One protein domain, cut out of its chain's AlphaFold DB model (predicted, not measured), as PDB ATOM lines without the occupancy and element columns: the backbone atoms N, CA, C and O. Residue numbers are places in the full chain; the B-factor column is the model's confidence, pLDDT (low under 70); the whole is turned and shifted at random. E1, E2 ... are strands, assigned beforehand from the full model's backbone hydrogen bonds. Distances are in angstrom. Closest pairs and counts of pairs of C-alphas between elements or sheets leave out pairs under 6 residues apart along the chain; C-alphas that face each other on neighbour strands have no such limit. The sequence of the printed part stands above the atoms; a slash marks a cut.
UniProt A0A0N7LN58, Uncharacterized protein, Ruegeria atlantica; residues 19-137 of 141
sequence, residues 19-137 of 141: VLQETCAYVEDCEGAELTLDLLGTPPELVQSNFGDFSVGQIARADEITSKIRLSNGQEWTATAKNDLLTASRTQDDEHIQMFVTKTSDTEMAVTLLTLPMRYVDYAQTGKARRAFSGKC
ATOM      1  N   VAL A  19      10.084  40.336  22.457       92.50
ATOM      2  CA  VAL A  19      11.250  39.952  21.651       92.50
ATOM      3  C   VAL A  19      12.524  40.295  22.414       92.50
ATOM      4  O   VAL A  19      12.805  41.463  22.687       92.50
ATOM      5  N   LEU A  20      13.297  39.271  22.759       93.69
ATOM      6  CA  LEU A  20      14.566  39.374  23.470       93.69
ATOM      7  C   LEU A  20      15.722  38.990  22.546       93.69
ATOM      8  O   LEU A  20      15.582  38.120  21.688       93.69
ATOM      9  N   GLN A  21      16.873  39.619  22.752       93.31
ATOM     10  CA  GLN A  21      18.087  39.361  21.980       93.31
ATOM     11  C   GLN A  21      19.028  38.461  22.773       93.31
ATOM     12  O   GLN A  21      19.162  38.622  23.989       93.31
ATOM     13  N   GLU A  22      19.681  37.520  22.094       91.62
ATOM     14  CA  GLU A  22      20.676  36.650  22.714       91.62
ATOM     15  C   GLU A  22      21.859  37.459  23.275       91.62
ATOM     16  O   GLU A  22      22.376  38.384  22.647       91.62
ATOM     17  N   THR A  23      22.282  37.115  24.488       88.44
ATOM     18  CA  THR A  23      23.394  37.738  25.206       88.44
ATOM     19  C   THR A  23      24.524  36.736  25.374       88.44
ATOM     20  O   THR A  23      24.334  35.690  25.998       88.44
ATOM     21  N   CYS A  24      25.713  37.091  24.894       81.31
ATOM     22  CA  CYS A  24      26.918  36.270  25.008       81.31
ATOM     23  C   CYS A  24      28.068  37.090  25.587       81.31
ATOM     24  O   CYS A  24      28.087  38.316  25.479       81.31
ATOM     25  N   ALA A  25      29.043  36.406  26.193       75.19
ATOM     26  CA  ALA A  25      30.256  37.056  26.690       75.19
ATOM     27  C   ALA A  25      31.063  37.699  25.547       75.19
ATOM     28  O   ALA A  25      31.623  38.779  25.725       75.19
ATOM     29  N   TYR A  26      31.059  37.064  24.370       70.69
ATOM     30  CA  TYR A  26      31.639  37.581  23.136       70.69
ATOM     31  C   TYR A  26      30.602  37.491  22.014       70.69
ATOM     32  O   TYR A  26      29.934  36.474  21.864       70.69
ATOM     33  N   VAL A  27      30.446  38.560  21.226       63.16
ATOM     34  CA  VAL A  27      29.430  38.634  20.153       63.16
ATOM     35  C   VAL A  27      29.658  37.565  19.080       63.16
ATOM     36  O   VAL A  27      28.702  37.059  18.507       63.16
ATOM     37  N   GLU A  28      30.915  37.185  18.849       66.81
ATOM     38  CA  GLU A  28      31.313  36.114  17.924       66.81
ATOM     39  C   GLU A  28      30.779  34.732  18.344       66.81
ATOM     40  O   GLU A  28      30.629  33.856  17.494       66.81
ATOM     41  N   ASP A  29      30.439  34.558  19.627       67.75
ATOM     42  CA  ASP A  29      29.858  33.326  20.171       67.75
ATOM     43  C   ASP A  29      28.326  33.307  20.092       67.75
ATOM     44  O   ASP A  29      27.708  32.263  20.315       67.75
ATOM     45  N   CYS A  30      27.694  34.449  19.800       71.12
ATOM     46  CA  CYS A  30      26.250  34.510  19.649       71.12
ATOM     47  C   CYS A  30      25.827  33.914  18.312       71.12
ATOM     48  O   CYS A  30      26.280  34.330  17.249       71.12
ATOM     49  N   GLU A  31      24.846  33.012  18.360       72.56
ATOM     50  CA  GLU A  31      24.161  32.539  17.155       72.56
ATOM     51  C   GLU A  31      23.210  33.614  16.590       72.56
ATOM     52  O   GLU A  31      22.630  33.433  15.522       72.56
ATOM     53  N   GLY A  32      23.081  34.751  17.291       68.25
ATOM     54  CA  GLY A  32      22.296  35.908  16.873       68.25
ATOM     55  C   GLY A  32      20.798  35.633  16.900       68.25
ATOM     56  O   GLY A  32      20.055  36.234  16.127       68.25
ATOM     57  N   ALA A  33      20.354  34.689  17.733       82.38
ATOM     58  CA  ALA A  33      18.951  34.325  17.775       82.38
ATOM     59  C   ALA A  33      18.129  35.337  18.572       82.38
ATOM     60  O   ALA A  33      18.548  35.860  19.607       82.38
ATOM     61  N   GLU A  34      16.902  35.534  18.113       92.19
ATOM     62  CA  GLU A  34      15.869  36.212  18.878       92.19
ATOM     63  C   GLU A  34      15.058  35.180  19.658       92.19
ATOM     64  O   GLU A  34      14.837  34.058  19.191       92.19
ATOM     65  N   LEU A  35      14.589  35.565  20.837       93.00
ATOM     66  CA  LEU A  35      13.617  34.813  21.614       93.00
ATOM     67  C   LEU A  35      12.315  35.608  21.657       93.00
ATOM     68  O   LEU A  35      12.285  36.713  22.193       93.00
ATOM     69  N   THR A  36      11.242  35.038  21.116       94.12
ATOM     70  CA  THR A  36       9.888  35.592  21.228       94.12
ATOM     71  C   THR A  36       9.150  34.900  22.365       94.12
ATOM     72  O   THR A  36       9.206  33.674  22.444       94.12
ATOM     73  N   LEU A  37       8.450  35.645  23.217       93.19
ATOM     74  CA  LEU A  37       7.739  35.107  24.378       93.19
ATOM     75  C   LEU A  37       6.325  35.666  24.472       93.19
ATOM     76  O   LEU A  37       6.143  36.884  24.452       93.19
ATOM     77  N   ASP A  38       5.372  34.767  24.694       93.00
ATOM     78  CA  ASP A  38       4.016  35.076  25.137       93.00
ATOM     79  C   ASP A  38       3.675  34.240  26.375       93.00
ATOM     80  O   ASP A  38       3.957  33.040  26.435       93.00
ATOM     81  N   LEU A  39       3.066  34.878  27.375       92.31
ATOM     82  CA  LEU A  39       2.598  34.221  28.597       92.31
ATOM     83  C   LEU A  39       1.090  34.021  28.507       92.31
ATOM     84  O   LEU A  39       0.341  34.982  28.333       92.31
ATOM     85  N   LEU A  40       0.642  32.775  28.642       92.38
ATOM     86  CA  LEU A  40      -0.769  32.414  28.578       92.38
ATOM     87  C   LEU A  40      -1.264  31.929  29.943       92.38
ATOM     88  O   LEU A  40      -0.609  31.122  30.605       92.38
ATOM     89  N   GLY A  41      -2.448  32.403  30.334       90.25
ATOM     90  CA  GLY A  41      -3.060  32.142  31.642       90.25
ATOM     91  C   GLY A  41      -2.957  33.330  32.603       90.25
ATOM     92  O   GLY A  41      -2.239  34.300  32.363       90.25
ATOM     93  N   THR A  42      -3.718  33.287  33.698       89.56
ATOM     94  CA  THR A  42      -3.625  34.269  34.793       89.56
ATOM     95  C   THR A  42      -3.914  33.571  36.136       89.56
ATOM     96  O   THR A  42      -5.088  33.382  36.463       89.56
ATOM     97  N   PRO A  43      -2.884  33.183  36.921       89.19
ATOM     98  CA  PRO A  43      -1.450  33.343  36.638       89.19
ATOM     99  C   PRO A  43      -1.000  32.516  35.417       89.19
ATOM    100  O   PRO A  43      -1.712  31.592  35.031       89.19
ATOM    101  N   PRO A  44       0.139  32.840  34.777       93.00
ATOM    102  CA  PRO A  44       0.603  32.097  33.608       93.00
ATOM    103  C   PRO A  44       0.802  30.605  33.876       93.00
ATOM    104  O   PRO A  44       1.435  30.216  34.855       93.00
ATOM    105  N   GLU A  45       0.303  29.783  32.960       95.69
ATOM    106  CA  GLU A  45       0.403  28.318  32.990       95.69
ATOM    107  C   GLU A  45       1.266  27.787  31.834       95.69
ATOM    108  O   GLU A  45       1.822  26.686  31.907       95.69
ATOM    109  N   LEU A  46       1.410  28.585  30.771       95.56
ATOM    110  CA  LEU A  46       2.142  28.234  29.560       95.56
ATOM    111  C   LEU A  46       2.951  29.434  29.054       95.56
ATOM    112  O   LEU A  46       2.448  30.555  28.998       95.56
ATOM    113  N   VAL A  47       4.191  29.176  28.641       95.56
ATOM    114  CA  VAL A  47       5.017  30.114  27.876       95.56
ATOM    115  C   VAL A  47       5.100  29.616  26.441       95.56
ATOM    116  O   VAL A  47       5.624  28.526  26.204       95.56
ATOM    117  N   GLN A  48       4.606  30.402  25.490       95.44
ATOM    118  CA  GLN A  48       4.807  30.138  24.067       95.44
ATOM    119  C   GLN A  48       6.046  30.873  23.581       95.44
ATOM    120  O   GLN A  48       6.239  32.054  23.878       95.44
ATOM    121  N   SER A  49       6.897  30.172  22.835       93.81
ATOM    122  CA  SER A  49       8.103  30.761  22.265       93.81
ATOM    123  C   SER A  49       8.471  30.154  20.920       93.81
ATOM    124  O   SER A  49       8.042  29.055  20.568       93.81
ATOM    125  N   ASN A  50       9.358  30.822  20.188       92.62
ATOM    126  CA  ASN A  50       9.976  30.258  18.988       92.62
ATOM    127  C   ASN A  50      10.932  29.080  19.285       92.62
ATOM    128  O   ASN A  50      11.395  28.427  18.355       92.62
ATOM    129  N   PHE A  51      11.178  28.763  20.564       90.56
ATOM    130  CA  PHE A  51      11.856  27.548  21.030       90.56
ATOM    131  C   PHE A  51      10.873  26.472  21.524       90.56
ATOM    132  O   PHE A  51      11.289  25.474  22.117       90.56
ATOM    133  N   GLY A  52       9.576  26.655  21.268       92.75
ATOM    134  CA  GLY A  52       8.485  25.759  21.636       92.75
ATOM    135  C   GLY A  52       7.683  26.228  22.847       92.75
ATOM    136  O   GLY A  52       7.921  27.301  23.402       92.75
ATOM    137  N   ASP A  53       6.738  25.380  23.243       96.19
ATOM    138  CA  ASP A  53       5.795  25.645  24.325       96.19
ATOM    139  C   ASP A  53       6.295  25.017  25.634       96.19
ATOM    140  O   ASP A  53       6.658  23.836  25.672       96.19
ATOM    141  N   PHE A  54       6.320  25.808  26.707       97.12
ATOM    142  CA  PHE A  54       6.839  25.421  28.017       97.12
ATOM    143  C   PHE A  54       5.747  25.513  29.076       97.12
ATOM    144  O   PHE A  54       5.133  26.563  29.253       97.12
ATOM    145  N   SER A  55       5.546  24.437  29.834       97.75
ATOM    146  CA  SER A  55       4.624  24.444  30.970       97.75
ATOM    147  C   SER A  55       5.268  25.159  32.155       97.75
ATOM    148  O   SER A  55       6.407  24.851  32.524       97.75
ATOM    149  N   VAL A  56       4.551  26.116  32.743       97.25
ATOM    150  CA  VAL A  56       5.001  26.852  33.929       97.25
ATOM    151  C   VAL A  56       4.922  25.935  35.143       97.25
ATOM    152  O   VAL A  56       3.863  25.411  35.476       97.25
ATOM    153  N   GLY A  57       6.059  25.736  35.808       94.75
ATOM    154  CA  GLY A  57       6.148  24.924  37.023       94.75
ATOM    155  C   GLY A  57       6.111  25.756  38.301       94.75
ATOM    156  O   GLY A  57       5.595  25.299  39.318       94.75
ATOM    157  N   GLN A  58       6.664  26.971  38.264       93.00
ATOM    158  CA  GLN A  58       6.750  27.838  39.436       93.00
ATOM    159  C   GLN A  58       6.789  29.311  39.037       93.00
ATOM    160  O   GLN A  58       7.454  29.682  38.070       93.00
ATOM    161  N   ILE A  59       6.142  30.146  39.848       94.19
ATOM    162  CA  ILE A  59       6.311  31.599  39.866       94.19
ATOM    163  C   ILE A  59       6.708  31.980  41.293       94.19
ATOM    164  O   ILE A  59       6.090  31.506  42.243       94.19
ATOM    165  N   ALA A  60       7.752  32.788  41.438       93.31
ATOM    166  CA  ALA A  60       8.208  33.334  42.708       93.31
ATOM    167  C   ALA A  60       8.330  34.851  42.584       93.31
ATOM    168  O   ALA A  60       8.926  35.346  41.625       93.31
ATOM    169  N   ARG A  61       7.780  35.586  43.548       93.19
ATOM    170  CA  ARG A  61       7.929  37.044  43.615       93.19
ATOM    171  C   ARG A  61       9.265  37.431  44.228       93.19
ATOM    172  O   ARG A  61       9.858  36.659  44.980       93.19
ATOM    173  N   ALA A  62       9.727  38.641  43.935       91.44
ATOM    174  CA  ALA A  62      10.856  39.227  44.637       91.44
ATOM    175  C   ALA A  62      10.654  39.129  46.162       91.44
ATOM    176  O   ALA A  62       9.552  39.318  46.680       91.44
ATOM    177  N   ASP A  63      11.731  38.775  46.857       91.06
ATOM    178  CA  ASP A  63      11.818  38.499  48.293       91.06
ATOM    179  C   ASP A  63      11.039  37.268  48.796       91.06
ATOM    180  O   ASP A  63      11.105  36.933  49.984       91.06
ATOM    181  N   GLU A  64      10.367  36.518  47.916       91.38
ATOM    182  CA  GLU A  64       9.704  35.269  48.284       91.38
ATOM    183  C   GLU A  64      10.725  34.162  48.576       91.38
ATOM    184  O   GLU A  64      11.735  33.998  47.882       91.38
ATOM    185  N   ILE A  65      10.457  33.368  49.615       87.19
ATOM    186  CA  ILE A  65      11.270  32.204  49.969       87.19
ATOM    187  C   ILE A  65      11.032  31.098  48.941       87.19
ATOM    188  O   ILE A  65       9.971  30.481  48.921       87.19
ATOM    189  N   THR A  66      12.049  30.784  48.144       85.94
ATOM    190  CA  THR A  66      11.984  29.727  47.126       85.94
ATOM    191  C   THR A  66      12.435  28.373  47.653       85.94
ATOM    192  O   THR A  66      12.019  27.337  47.138       85.94
ATOM    193  N   SER A  67      13.285  28.351  48.683       86.00
ATOM    194  CA  SER A  67      13.764  27.107  49.284       86.00
ATOM    195  C   SER A  67      14.199  27.292  50.732       86.00
ATOM    196  O   SER A  67      14.691  28.350  51.129       86.00
ATOM    197  N   LYS A  68      14.053  26.223  51.517       90.25
ATOM    198  CA  LYS A  68      14.616  26.098  52.862       90.25
ATOM    199  C   LYS A  68      15.534  24.888  52.885       90.25
ATOM    200  O   LYS A  68      15.101  23.765  52.638       90.25
ATOM    201  N   ILE A  69      16.802  25.123  53.188       91.50
ATOM    202  CA  ILE A  69      17.850  24.109  53.193       91.50
ATOM    203  C   ILE A  69      18.255  23.878  54.639       91.50
ATOM    204  O   ILE A  69      18.768  24.779  55.299       91.50
ATOM    205  N   ARG A  70      18.049  22.659  55.129       92.25
ATOM    206  CA  ARG A  70      18.526  22.258  56.450       92.25
ATOM    207  C   ARG A  70      19.850  21.522  56.315       92.25
ATOM    208  O   ARG A  70      19.921  20.469  55.686       92.25
ATOM    209  N   LEU A  71      20.893  22.085  56.910       91.19
ATOM    210  CA  LEU A  71      22.220  21.492  56.961       91.19
ATOM    211  C   LEU A  71      22.286  20.397  58.035       91.19
ATOM    212  O   LEU A  71      21.516  20.383  58.998       91.19
ATOM    213  N   SER A  72      23.246  19.482  57.891       92.06
ATOM    214  CA  SER A  72      23.446  18.347  58.805       92.06
ATOM    215  C   SER A  72      23.783  18.762  60.241       92.06
ATOM    216  O   SER A  72      23.497  18.021  61.177       92.06
ATOM    217  N   ASN A  73      24.338  19.962  60.432       94.25
ATOM    218  CA  ASN A  73      24.601  20.563  61.743       94.25
ATOM    219  C   ASN A  73      23.354  21.209  62.386       94.25
ATOM    220  O   ASN A  73      23.463  21.832  63.439       94.25
ATOM    221  N   GLY A  74      22.181  21.089  61.756       90.88
ATOM    222  CA  GLY A  74      20.922  21.653  62.235       90.88
ATOM    223  C   GLY A  74      20.679  23.113  61.846       90.88
ATOM    224  O   GLY A  74      19.614  23.631  62.164       90.88
ATOM    225  N   GLN A  75      21.614  23.766  61.150       95.69
ATOM    226  CA  GLN A  75      21.432  25.124  60.645       95.69
ATOM    227  C   GLN A  75      20.433  25.145  59.481       95.69
ATOM    228  O   GLN A  75      20.450  24.263  58.624       95.69
ATOM    229  N   GLU A  76      19.587  26.172  59.428       94.62
ATOM    230  CA  GLU A  76      18.635  26.381  58.336       94.62
ATOM    231  C   GLU A  76      19.042  27.592  57.499       94.62
ATOM    232  O   GLU A  76      19.311  28.671  58.030       94.62
ATOM    233  N   TRP A  77      19.111  27.404  56.185       93.81
ATOM    234  CA  TRP A  77      19.340  28.452  55.199       93.81
ATOM    235  C   TRP A  77      18.068  28.666  54.397       93.81
ATOM    236  O   TRP A  77      17.353  27.720  54.074       93.81
ATOM    237  N   THR A  78      17.797  29.920  54.065       91.38
ATOM    238  CA  THR A  78      16.640  30.301  53.260       91.38
ATOM    239  C   THR A  78      17.145  30.924  51.971       91.38
ATOM    240  O   THR A  78      17.945  31.857  52.017       91.38
ATOM    241  N   ALA A  79      16.702  30.393  50.837       86.62
ATOM    242  CA  ALA A  79      16.900  31.026  49.545       86.62
ATOM    243  C   ALA A  79      15.688  31.912  49.256       86.62
ATOM    244  O   ALA A  79      14.551  31.449  49.355       86.62
ATOM    245  N   THR A  80      15.939  33.171  48.915       88.88
ATOM    246  CA  THR A  80      14.913  34.116  48.476       88.88
ATOM    247  C   THR A  80      15.141  34.495  47.022       88.88
ATOM    248  O   THR A  80      16.282  34.597  46.560       88.88
ATOM    249  N   ALA A  81      14.057  34.678  46.277       85.69
ATOM    250  CA  ALA A  81      14.138  35.218  44.932       85.69
ATOM    251  C   ALA A  81      14.512  36.701  45.014       85.69
ATOM    252  O   ALA A  81      13.877  37.472  45.720       85.69
ATOM    253  N   LYS A  82      15.556  37.118  44.297       89.44
ATOM    254  CA  LYS A  82      15.936  38.539  44.244       89.44
ATOM    255  C   LYS A  82      14.963  39.366  43.398       89.44
ATOM    256  O   LYS A  82      14.764  40.542  43.661       89.44
ATOM    257  N   ASN A  83      14.408  38.735  42.373       91.38
ATOM    258  CA  ASN A  83      13.548  39.322  41.358       91.38
ATOM    259  C   ASN A  83      12.360  38.385  41.133       91.38
ATOM    260  O   ASN A  83      12.470  37.193  41.431       91.38
ATOM    261  N   ASP A  84      11.292  38.891  40.520       93.31
ATOM    262  CA  ASP A  84      10.209  38.045  40.022       93.31
ATOM    263  C   ASP A  84      10.764  37.024  39.020       93.31
ATOM    264  O   ASP A  84      11.442  37.382  38.047       93.31
ATOM    265  N   LEU A  85      10.495  35.748  39.290       94.06
ATOM    266  CA  LEU A  85      11.019  34.594  38.570       94.06
ATOM    267  C   LEU A  85       9.877  33.660  38.174       94.06
ATOM    268  O   LEU A  85       9.164  33.145  39.029       94.06
ATOM    269  N   LEU A  86       9.767  33.372  36.883       95.44
ATOM    270  CA  LEU A  86       8.939  32.305  36.339       95.44
ATOM    271  C   LEU A  86       9.856  31.197  35.824       95.44
ATOM    272  O   LEU A  86      10.787  31.438  35.059       95.44
ATOM    273  N   THR A  87       9.599  29.969  36.264       95.31
ATOM    274  CA  THR A  87      10.302  28.771  35.801       95.31
ATOM    275  C   THR A  87       9.331  27.912  35.011       95.31
ATOM    276  O   THR A  87       8.282  27.515  35.522       95.31
ATOM    277  N   ALA A  88       9.688  27.612  33.769       97.19
ATOM    278  CA  ALA A  88       8.915  26.771  32.874       97.19
ATOM    279  C   ALA A  88       9.798  25.672  32.284       97.19
ATOM    280  O   ALA A  88      11.022  25.790  32.244       97.19
ATOM    281  N   SER A  89       9.193  24.574  31.845       96.19
ATOM    282  CA  SER A  89       9.947  23.466  31.265       96.19
ATOM    283  C   SER A  89       9.183  22.748  30.164       96.19
ATOM    284  O   SER A  89       7.952  22.786  30.100       96.19
ATOM    285  N   ARG A  90       9.938  22.074  29.302       94.31
ATOM    286  CA  ARG A  90       9.427  21.113  28.329       94.31
ATOM    287  C   ARG A  90      10.385  19.941  28.207       94.31
ATOM    288  O   ARG A  90      11.575  20.068  28.480       94.31
ATOM    289  N   THR A  91       9.862  18.814  27.752       90.12
ATOM    290  CA  THR A  91      10.671  17.650  27.392       90.12
ATOM    291  C   THR A  91      10.492  17.382  25.904       90.12
ATOM    292  O   THR A  91       9.364  17.359  25.414       90.12
ATOM    293  N   GLN A  92      11.595  17.211  25.181       84.19
ATOM    294  CA  GLN A  92      11.615  16.903  23.754       84.19
ATOM    295  C   GLN A  92      12.780  15.958  23.463       84.19
ATOM    296  O   GLN A  92      13.888  16.248  23.877       84.19
ATOM    297  N   ASP A  93      12.537  14.863  22.738       80.31
ATOM    298  CA  ASP A  93      13.589  14.020  22.143       80.31
ATOM    299  C   ASP A  93      14.746  13.640  23.102       80.31
ATOM    300  O   ASP A  93      15.916  13.775  22.769       80.31
ATOM    301  N   ASP A  94      14.419  13.146  24.304       78.50
ATOM    302  CA  ASP A  94      15.371  12.814  25.389       78.50
ATOM    303  C   ASP A  94      16.096  14.008  26.054       78.50
ATOM    304  O   ASP A  94      17.002  13.825  26.876       78.50
ATOM    305  N   GLU A  95      15.648  15.231  25.788       81.69
ATOM    306  CA  GLU A  95      16.134  16.463  26.405       81.69
ATOM    307  C   GLU A  95      15.068  17.089  27.304       81.69
ATOM    308  O   GLU A  95      13.886  17.167  26.963       81.69
ATOM    309  N   HIS A  96      15.497  17.573  28.467       87.94
ATOM    310  CA  HIS A  96      14.690  18.414  29.336       87.94
ATOM    311  C   HIS A  96      15.169  19.856  29.198       87.94
ATOM    312  O   HIS A  96      16.302  20.179  29.554       87.94
ATOM    313  N   ILE A  97      14.310  20.725  28.677       91.62
ATOM    314  CA  ILE A  97      14.626  22.131  28.444       91.62
ATOM    315  C   ILE A  97      13.923  22.955  29.511       91.62
ATOM    316  O   ILE A  97      12.697  22.928  29.631       91.62
ATOM    317  N   GLN A  98      14.708  23.700  30.277       94.00
ATOM    318  CA  GLN A  98      14.232  24.620  31.299       94.00
ATOM    319  C   GLN A  98      14.345  26.055  30.802       94.00
ATOM    320  O   GLN A  98      15.344  26.443  30.197       94.00
ATOM    321  N   MET A  99      13.319  26.846  31.085       95.94
ATOM    322  CA  MET A  99      13.271  28.273  30.836       95.94
ATOM    323  C   MET A  99      13.123  28.998  32.169       95.94
ATOM    324  O   MET A  99      12.180  28.753  32.922       95.94
ATOM    325  N   PHE A 100      14.046  29.912  32.438       95.25
ATOM    326  CA  PHE A 100      14.001  30.805  33.589       95.25
ATOM    327  C   PHE A 100      13.759  32.218  33.088       95.25
ATOM    328  O   PHE A 100      14.625  32.778  32.422       95.25
ATOM    329  N   VAL A 101      12.602  32.784  33.409       95.31
ATOM    330  CA  VAL A 101      12.183  34.130  33.021       95.31
ATOM    331  C   VAL A 101      12.254  35.031  34.241       95.31
ATOM    332  O   VAL A 101      11.572  34.795  35.229       95.31
ATOM    333  N   THR A 102      13.110  36.048  34.202       94.81
ATOM    334  CA  THR A 102      13.348  36.957  35.329       94.81
ATOM    335  C   THR A 102      13.036  38.392  34.930       94.81
ATOM    336  O   THR A 102      13.610  38.883  33.955       94.81
ATOM    337  N   LYS A 103      12.199  39.100  35.699       92.94
ATOM    338  CA  LYS A 103      12.039  40.555  35.538       92.94
ATOM    339  C   LYS A 103      13.244  41.250  36.168       92.94
ATOM    340  O   LYS A 103      13.454  41.166  37.375       92.94
ATOM    341  N   THR A 104      14.083  41.894  35.363       89.44
ATOM    342  CA  THR A 104      15.246  42.647  35.869       89.44
ATOM    343  C   THR A 104      14.884  44.090  36.214       89.44
ATOM    344  O   THR A 104      15.586  44.718  37.005       89.44
ATOM    345  N   SER A 105      13.784  44.599  35.655       88.44
ATOM    346  CA  SER A 105      13.096  45.832  36.050       88.44
ATOM    347  C   SER A 105      11.623  45.768  35.618       88.44
ATOM    348  O   SER A 105      11.201  44.787  35.007       88.44
ATOM    349  N   ASP A 106      10.857  46.838  35.847       85.38
ATOM    350  CA  ASP A 106       9.472  46.968  35.357       85.38
ATOM    351  C   ASP A 106       9.355  46.898  33.824       85.38
ATOM    352  O   ASP A 106       8.271  46.690  33.286       85.38
ATOM    353  N   THR A 107      10.462  47.101  33.102       88.00
ATOM    354  CA  THR A 107      10.466  47.175  31.632       88.00
ATOM    355  C   THR A 107      11.487  46.267  30.970       88.00
ATOM    356  O   THR A 107      11.587  46.275  29.745       88.00
ATOM    357  N   GLU A 108      12.259  45.501  31.741       91.31
ATOM    358  CA  GLU A 108      13.319  44.643  31.220       91.31
ATOM    359  C   GLU A 108      13.223  43.237  31.791       91.31
ATOM    360  O   GLU A 108      12.901  43.021  32.963       91.31
ATOM    361  N   MET A 109      13.551  42.282  30.933       93.56
ATOM    362  CA  MET A 109      13.488  40.867  31.232       93.56
ATOM    363  C   MET A 109      14.762  40.184  30.763       93.56
ATOM    364  O   MET A 109      15.321  40.519  29.715       93.56
ATOM    365  N   ALA A 110      15.190  39.195  31.538       94.56
ATOM    366  CA  ALA A 110      16.226  38.259  31.154       94.56
ATOM    367  C   ALA A 110      15.645  36.847  31.134       94.56
ATOM    368  O   ALA A 110      14.928  36.452  32.056       94.56
ATOM    369  N   VAL A 111      15.984  36.080  30.104       95.06
ATOM    370  CA  VAL A 111      15.601  34.675  29.988       95.06
ATOM    371  C   VAL A 111      16.828  33.807  29.828       95.06
ATOM    372  O   VAL A 111      17.717  34.107  29.042       95.06
ATOM    373  N   THR A 112      16.881  32.712  30.577       94.19
ATOM    374  CA  THR A 112      17.859  31.647  30.356       94.19
ATOM    375  C   THR A 112      17.136  30.397  29.874       94.19
ATOM    376  O   THR A 112      16.255  29.899  30.571       94.19
ATOM    377  N   LEU A 113      17.544  29.877  28.718       92.00
ATOM    378  CA  LEU A 113      17.229  28.527  28.266       92.00
ATOM    379  C   LEU A 113      18.367  27.593  28.670       92.00
ATOM    380  O   LEU A 113      19.536  27.896  28.429       92.00
ATOM    381  N   LEU A 114      18.022  26.468  29.284       89.94
ATOM    382  CA  LEU A 114      18.956  25.429  29.690       89.94
ATOM    383  C   LEU A 114      18.459  24.072  29.194       89.94
ATOM    384  O   LEU A 114      17.468  23.552  29.699       89.94
ATOM    385  N   THR A 115      19.170  23.493  28.237       86.38
ATOM    386  CA  THR A 115      18.915  22.151  27.714       86.38
ATOM    387  C   THR A 115      19.752  21.139  28.484       86.38
ATOM    388  O   THR A 115      20.979  21.160  28.436       86.38
ATOM    389  N   LEU A 116      19.093  20.239  29.204       80.38
ATOM    390  CA  LEU A 116      19.734  19.167  29.953       80.38
ATOM    391  C   LEU A 116      19.452  17.828  29.263       80.38
ATOM    392  O   LEU A 116      18.282  17.482  29.077       80.38
ATOM    393  N   PRO A 117      20.481  17.037  28.909       71.44
ATOM    394  CA  PRO A 117      20.243  15.677  28.451       71.44
ATOM    395  C   PRO A 117      19.638  14.855  29.596       71.44
ATOM    396  O   PRO A 117      20.092  14.941  30.738       71.44
ATOM    397  N   MET A 118      18.640  14.015  29.310       64.25
ATOM    398  CA  MET A 118      18.044  13.141  30.333       64.25
ATOM    399  C   MET A 118      18.938  11.948  30.720       64.25
ATOM    400  O   MET A 118      18.626  11.212  31.656       64.25
ATOM    401  N   ARG A 119      20.054  11.728  30.012       65.69
ATOM    402  CA  ARG A 119      21.020  10.649  30.283       65.69
ATOM    403  C   ARG A 119      22.336  11.225  30.804       65.69
ATOM    404  O   ARG A 119      22.644  12.385  30.563       65.69
ATOM    405  N   TYR A 120      23.118  10.407  31.515       55.75
ATOM    406  CA  TYR A 120      24.475  10.762  31.952       55.75
ATOM    407  C   TYR A 120      25.321  11.117  30.719       55.75
ATOM    408  O   TYR A 120      25.716  10.228  29.966       55.75
ATOM    409  N   VAL A 121      25.576  12.406  30.498       55.22
ATOM    410  CA  VAL A 121      26.491  12.887  29.460       55.22
ATOM    411  C   VAL A 121      27.610  13.656  30.141       55.22
ATOM    412  O   VAL A 121      27.389  14.384  31.108       55.22
ATOM    413  N   ASP A 122      28.822  13.435  29.649       50.06
ATOM    414  CA  ASP A 122      30.026  14.133  30.066       50.06
ATOM    415  C   ASP A 122      29.807  15.655  29.955       50.06
ATOM    416  O   ASP A 122      29.667  16.202  28.857       50.06
ATOM    417  N   TYR A 123      29.730  16.338  31.104       51.62
ATOM    418  CA  TYR A 123      29.435  17.774  31.219       51.62
ATOM    419  C   TYR A 123      30.443  18.663  30.464       51.62
ATOM    420  O   TYR A 123      30.209  19.855  30.291       51.62
ATOM    421  N   ALA A 124      31.564  18.102  29.995       51.47
ATOM    422  CA  ALA A 124      32.530  18.798  29.154       51.47
ATOM    423  C   ALA A 124      32.027  19.070  27.717       51.47
ATOM    424  O   ALA A 124      32.558  19.961  27.057       51.47
ATOM    425  N   GLN A 125      31.013  18.347  27.217       51.16
ATOM    426  CA  GLN A 125      30.491  18.524  25.847       51.16
ATOM    427  C   GLN A 125      29.292  19.484  25.741       51.16
ATOM    428  O   GLN A 125      28.879  19.839  24.639       51.16
ATOM    429  N   THR A 126      28.741  19.958  26.860       53.62
ATOM    430  CA  THR A 126      27.509  20.769  26.916       53.62
ATOM    431  C   THR A 126      27.746  22.280  26.825       53.62
ATOM    432  O   THR A 126      26.895  23.066  27.232       53.62
ATOM    433  N   GLY A 127      28.863  22.726  26.236       53.00
ATOM    434  CA  GLY A 127      29.215  24.152  26.111       53.00
ATOM    435  C   GLY A 127      28.164  25.038  25.417       53.00
ATOM    436  O   GLY A 127      28.205  26.252  25.577       53.00
ATOM    437  N   LYS A 128      27.192  24.445  24.703       57.88
ATOM    438  CA  LYS A 128      26.055  25.127  24.054       57.88
ATOM    439  C   LYS A 128      24.688  24.894  24.721       57.88
ATOM    440  O   LYS A 128      23.664  25.304  24.189       57.88
ATOM    441  N   ALA A 129      24.645  24.229  25.875       74.25
ATOM    442  CA  ALA A 129      23.397  23.852  26.542       74.25
ATOM    443  C   ALA A 129      22.655  25.037  27.175       74.25
ATOM    444  O   ALA A 129      21.465  24.933  27.463       74.25
ATOM    445  N   ARG A 130      23.351  26.151  27.425       85.25
ATOM    446  CA  ARG A 130      22.776  27.342  28.044       85.25
ATOM    447  C   ARG A 130      22.787  28.505  27.067       85.25
ATOM    448  O   ARG A 130      23.848  28.890  26.588       85.25
ATOM    449  N   ARG A 131      21.626  29.117  26.869       88.81
ATOM    450  CA  ARG A 131      21.454  30.351  26.098       88.81
ATOM    451  C   ARG A 131      20.801  31.396  26.982       88.81
ATOM    452  O   ARG A 131      19.919  31.068  27.775       88.81
ATOM    453  N   ALA A 132      21.256  32.635  26.887       91.94
ATOM    454  CA  ALA A 132      20.721  33.742  27.664       91.94
ATOM    455  C   ALA A 132      20.225  34.825  26.714       91.94
ATOM    456  O   ALA A 132      20.860  35.082  25.701       91.94
ATOM    457  N   PHE A 133      19.100  35.444  27.045       94.19
ATOM    458  CA  PHE A 133      18.453  36.479  26.256       94.19
ATOM    459  C   PHE A 133      18.067  37.631  27.172       94.19
ATOM    460  O   PHE A 133      17.712  37.410  28.331       94.19
ATOM    461  N   SER A 134      18.106  38.859  26.668       93.94
ATOM    462  CA  SER A 134      17.605  40.018  27.401       93.94
ATOM    463  C   SER A 134      17.032  41.075  26.469       93.94
ATOM    464  O   SER A 134      17.320  41.101  25.272       93.94
ATOM    465  N   GLY A 135      16.191  41.940  27.018       92.94
ATOM    466  CA  GLY A 135      15.542  42.978  26.239       92.94
ATOM    467  C   GLY A 135      14.426  43.671  26.999       92.94
ATOM    468  O   GLY A 135      14.084  43.314  28.130       92.94
ATOM    469  N   LYS A 136      13.861  44.687  26.347       91.81
ATOM    470  CA  LYS A 136      12.737  45.446  26.889       91.81
ATOM    471  C   LYS A 136      11.448  44.660  26.723       91.81
ATOM    472  O   LYS A 136      11.081  44.297  25.609       91.81
ATOM    473  N   CYS A 137      10.770  44.416  27.833       88.00
ATOM    474  CA  CYS A 137       9.611  43.551  27.908       88.00
ATOM    475  C   CYS A 137       8.788  43.869  29.158       88.00
ATOM    476  O   CYS A 137       9.282  43.732  30.272       88.00
TER     477      CYS A 137
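Overview. This is residues 19 to 137 of the 141 residues of an uncharacterized protein of Ruegeria atlantica (UniProt A0A0N7LN58). The model is a closed barrel of eight strands, E1 to E4 and E7 to E10, with a two-strand hairpin, E5 and E6, reaching away from it as an arm between E4 and E7. Residues 120 to 125, in the loop between E9 and E10, stick out as well. The printed part has 119 residues with ten named strands, E1 to E10 in order along the chain, and no named helix, and the class is all strand. Round the barrel run E1, E2, E3, E4, E7, E8, E9, E10 and back to E1, all antiparallel, while E5 and E6 make an antiparallel sheet of their own. The whole is only just compact, close to loose, with a radius of gyration of the C-alphas of 15.9 A and spans of 47 by 39 by 29 A.

Along the chain. Begin at C-alpha 19, at (11.250, 39.952, 21.651), where E1, residues 19 to 22, starts. After a long link comes E2, residues 34 to 41, 23.2 A from first to last C-alpha. Then read E3, residues 44 to 49, and E4, residues 52 to 60, which is 22.4 A long and bends by 62 degrees at residue 57. E5, residues 65 to 70, and E6, residues 76 to 80, follow; look for C-alpha 70 at (18.526, 22.258, 56.450). From there go on to E7, residues 85 to 92, 23.1 A long, and E8, residues 95 to 105, the longest strand at 31.1 A. E9, residues 108 to 117, measures 29.9 A, and E10, residues 130 to 136, measures 20.7 A and ends at C-alpha 136 at (12.737, 45.446, 26.889).

Arrangement. Walk round the barrel from E1, which has E2 on one side and E10 on the other side. The pairing is staggered: E1 pairs with E2 over residues 19 to 21 and with E10 over residues 21 to 22. In the hairpin of E1 and E2, N 20 and O 35 are 2.8 A apart. E2 and E3 form the next hairpin, with N 38 and O 48 at 3.0 A, and E3 and E4 another, with N 47 and O 54 at 2.8 A. E1 to E4 are a meander, each strand the antiparallel neighbour of the one before. E4 pairs with E3 over its residues 52 to 55 and with E7 over its residues 55 to 60; there find N 60 and O 85, 2.8 A apart. A second meander, E7 to E10, goes on round the ring: N 86 and O 101 are 2.8 A apart between E7 and E8, N 98 and O 114 are 2.8 A apart between E8 and E9, and N 111 and O 133 are 2.8 A apart between E9 and E10. The ring closes where N 134 of E10 and O 21 of E1 are 2.9 A apart, with 135 degrees between the two directions. In the hairpin of E5 and E6, N 69 and O 77 are 2.8 A apart, at 161 degrees between directions. The closest C-alphas of E4 and E5 are those of Ala 60 and Thr 66, 6.8 A apart, while E6 and E7 are apart.

Size, cuts and confidence. The two C-alphas farthest apart are those of Glu 28 and Gly 74, 47.8 A. The printed part has no cut. The links E1 to E2, of 11 residues, and E9 to E10, of 12 residues, are long, and the other links are tight. Look for pLDDT under 70 at residues 27 to 29, residue 32 and residues 118 to 128; the mean of the printed part is 86.3.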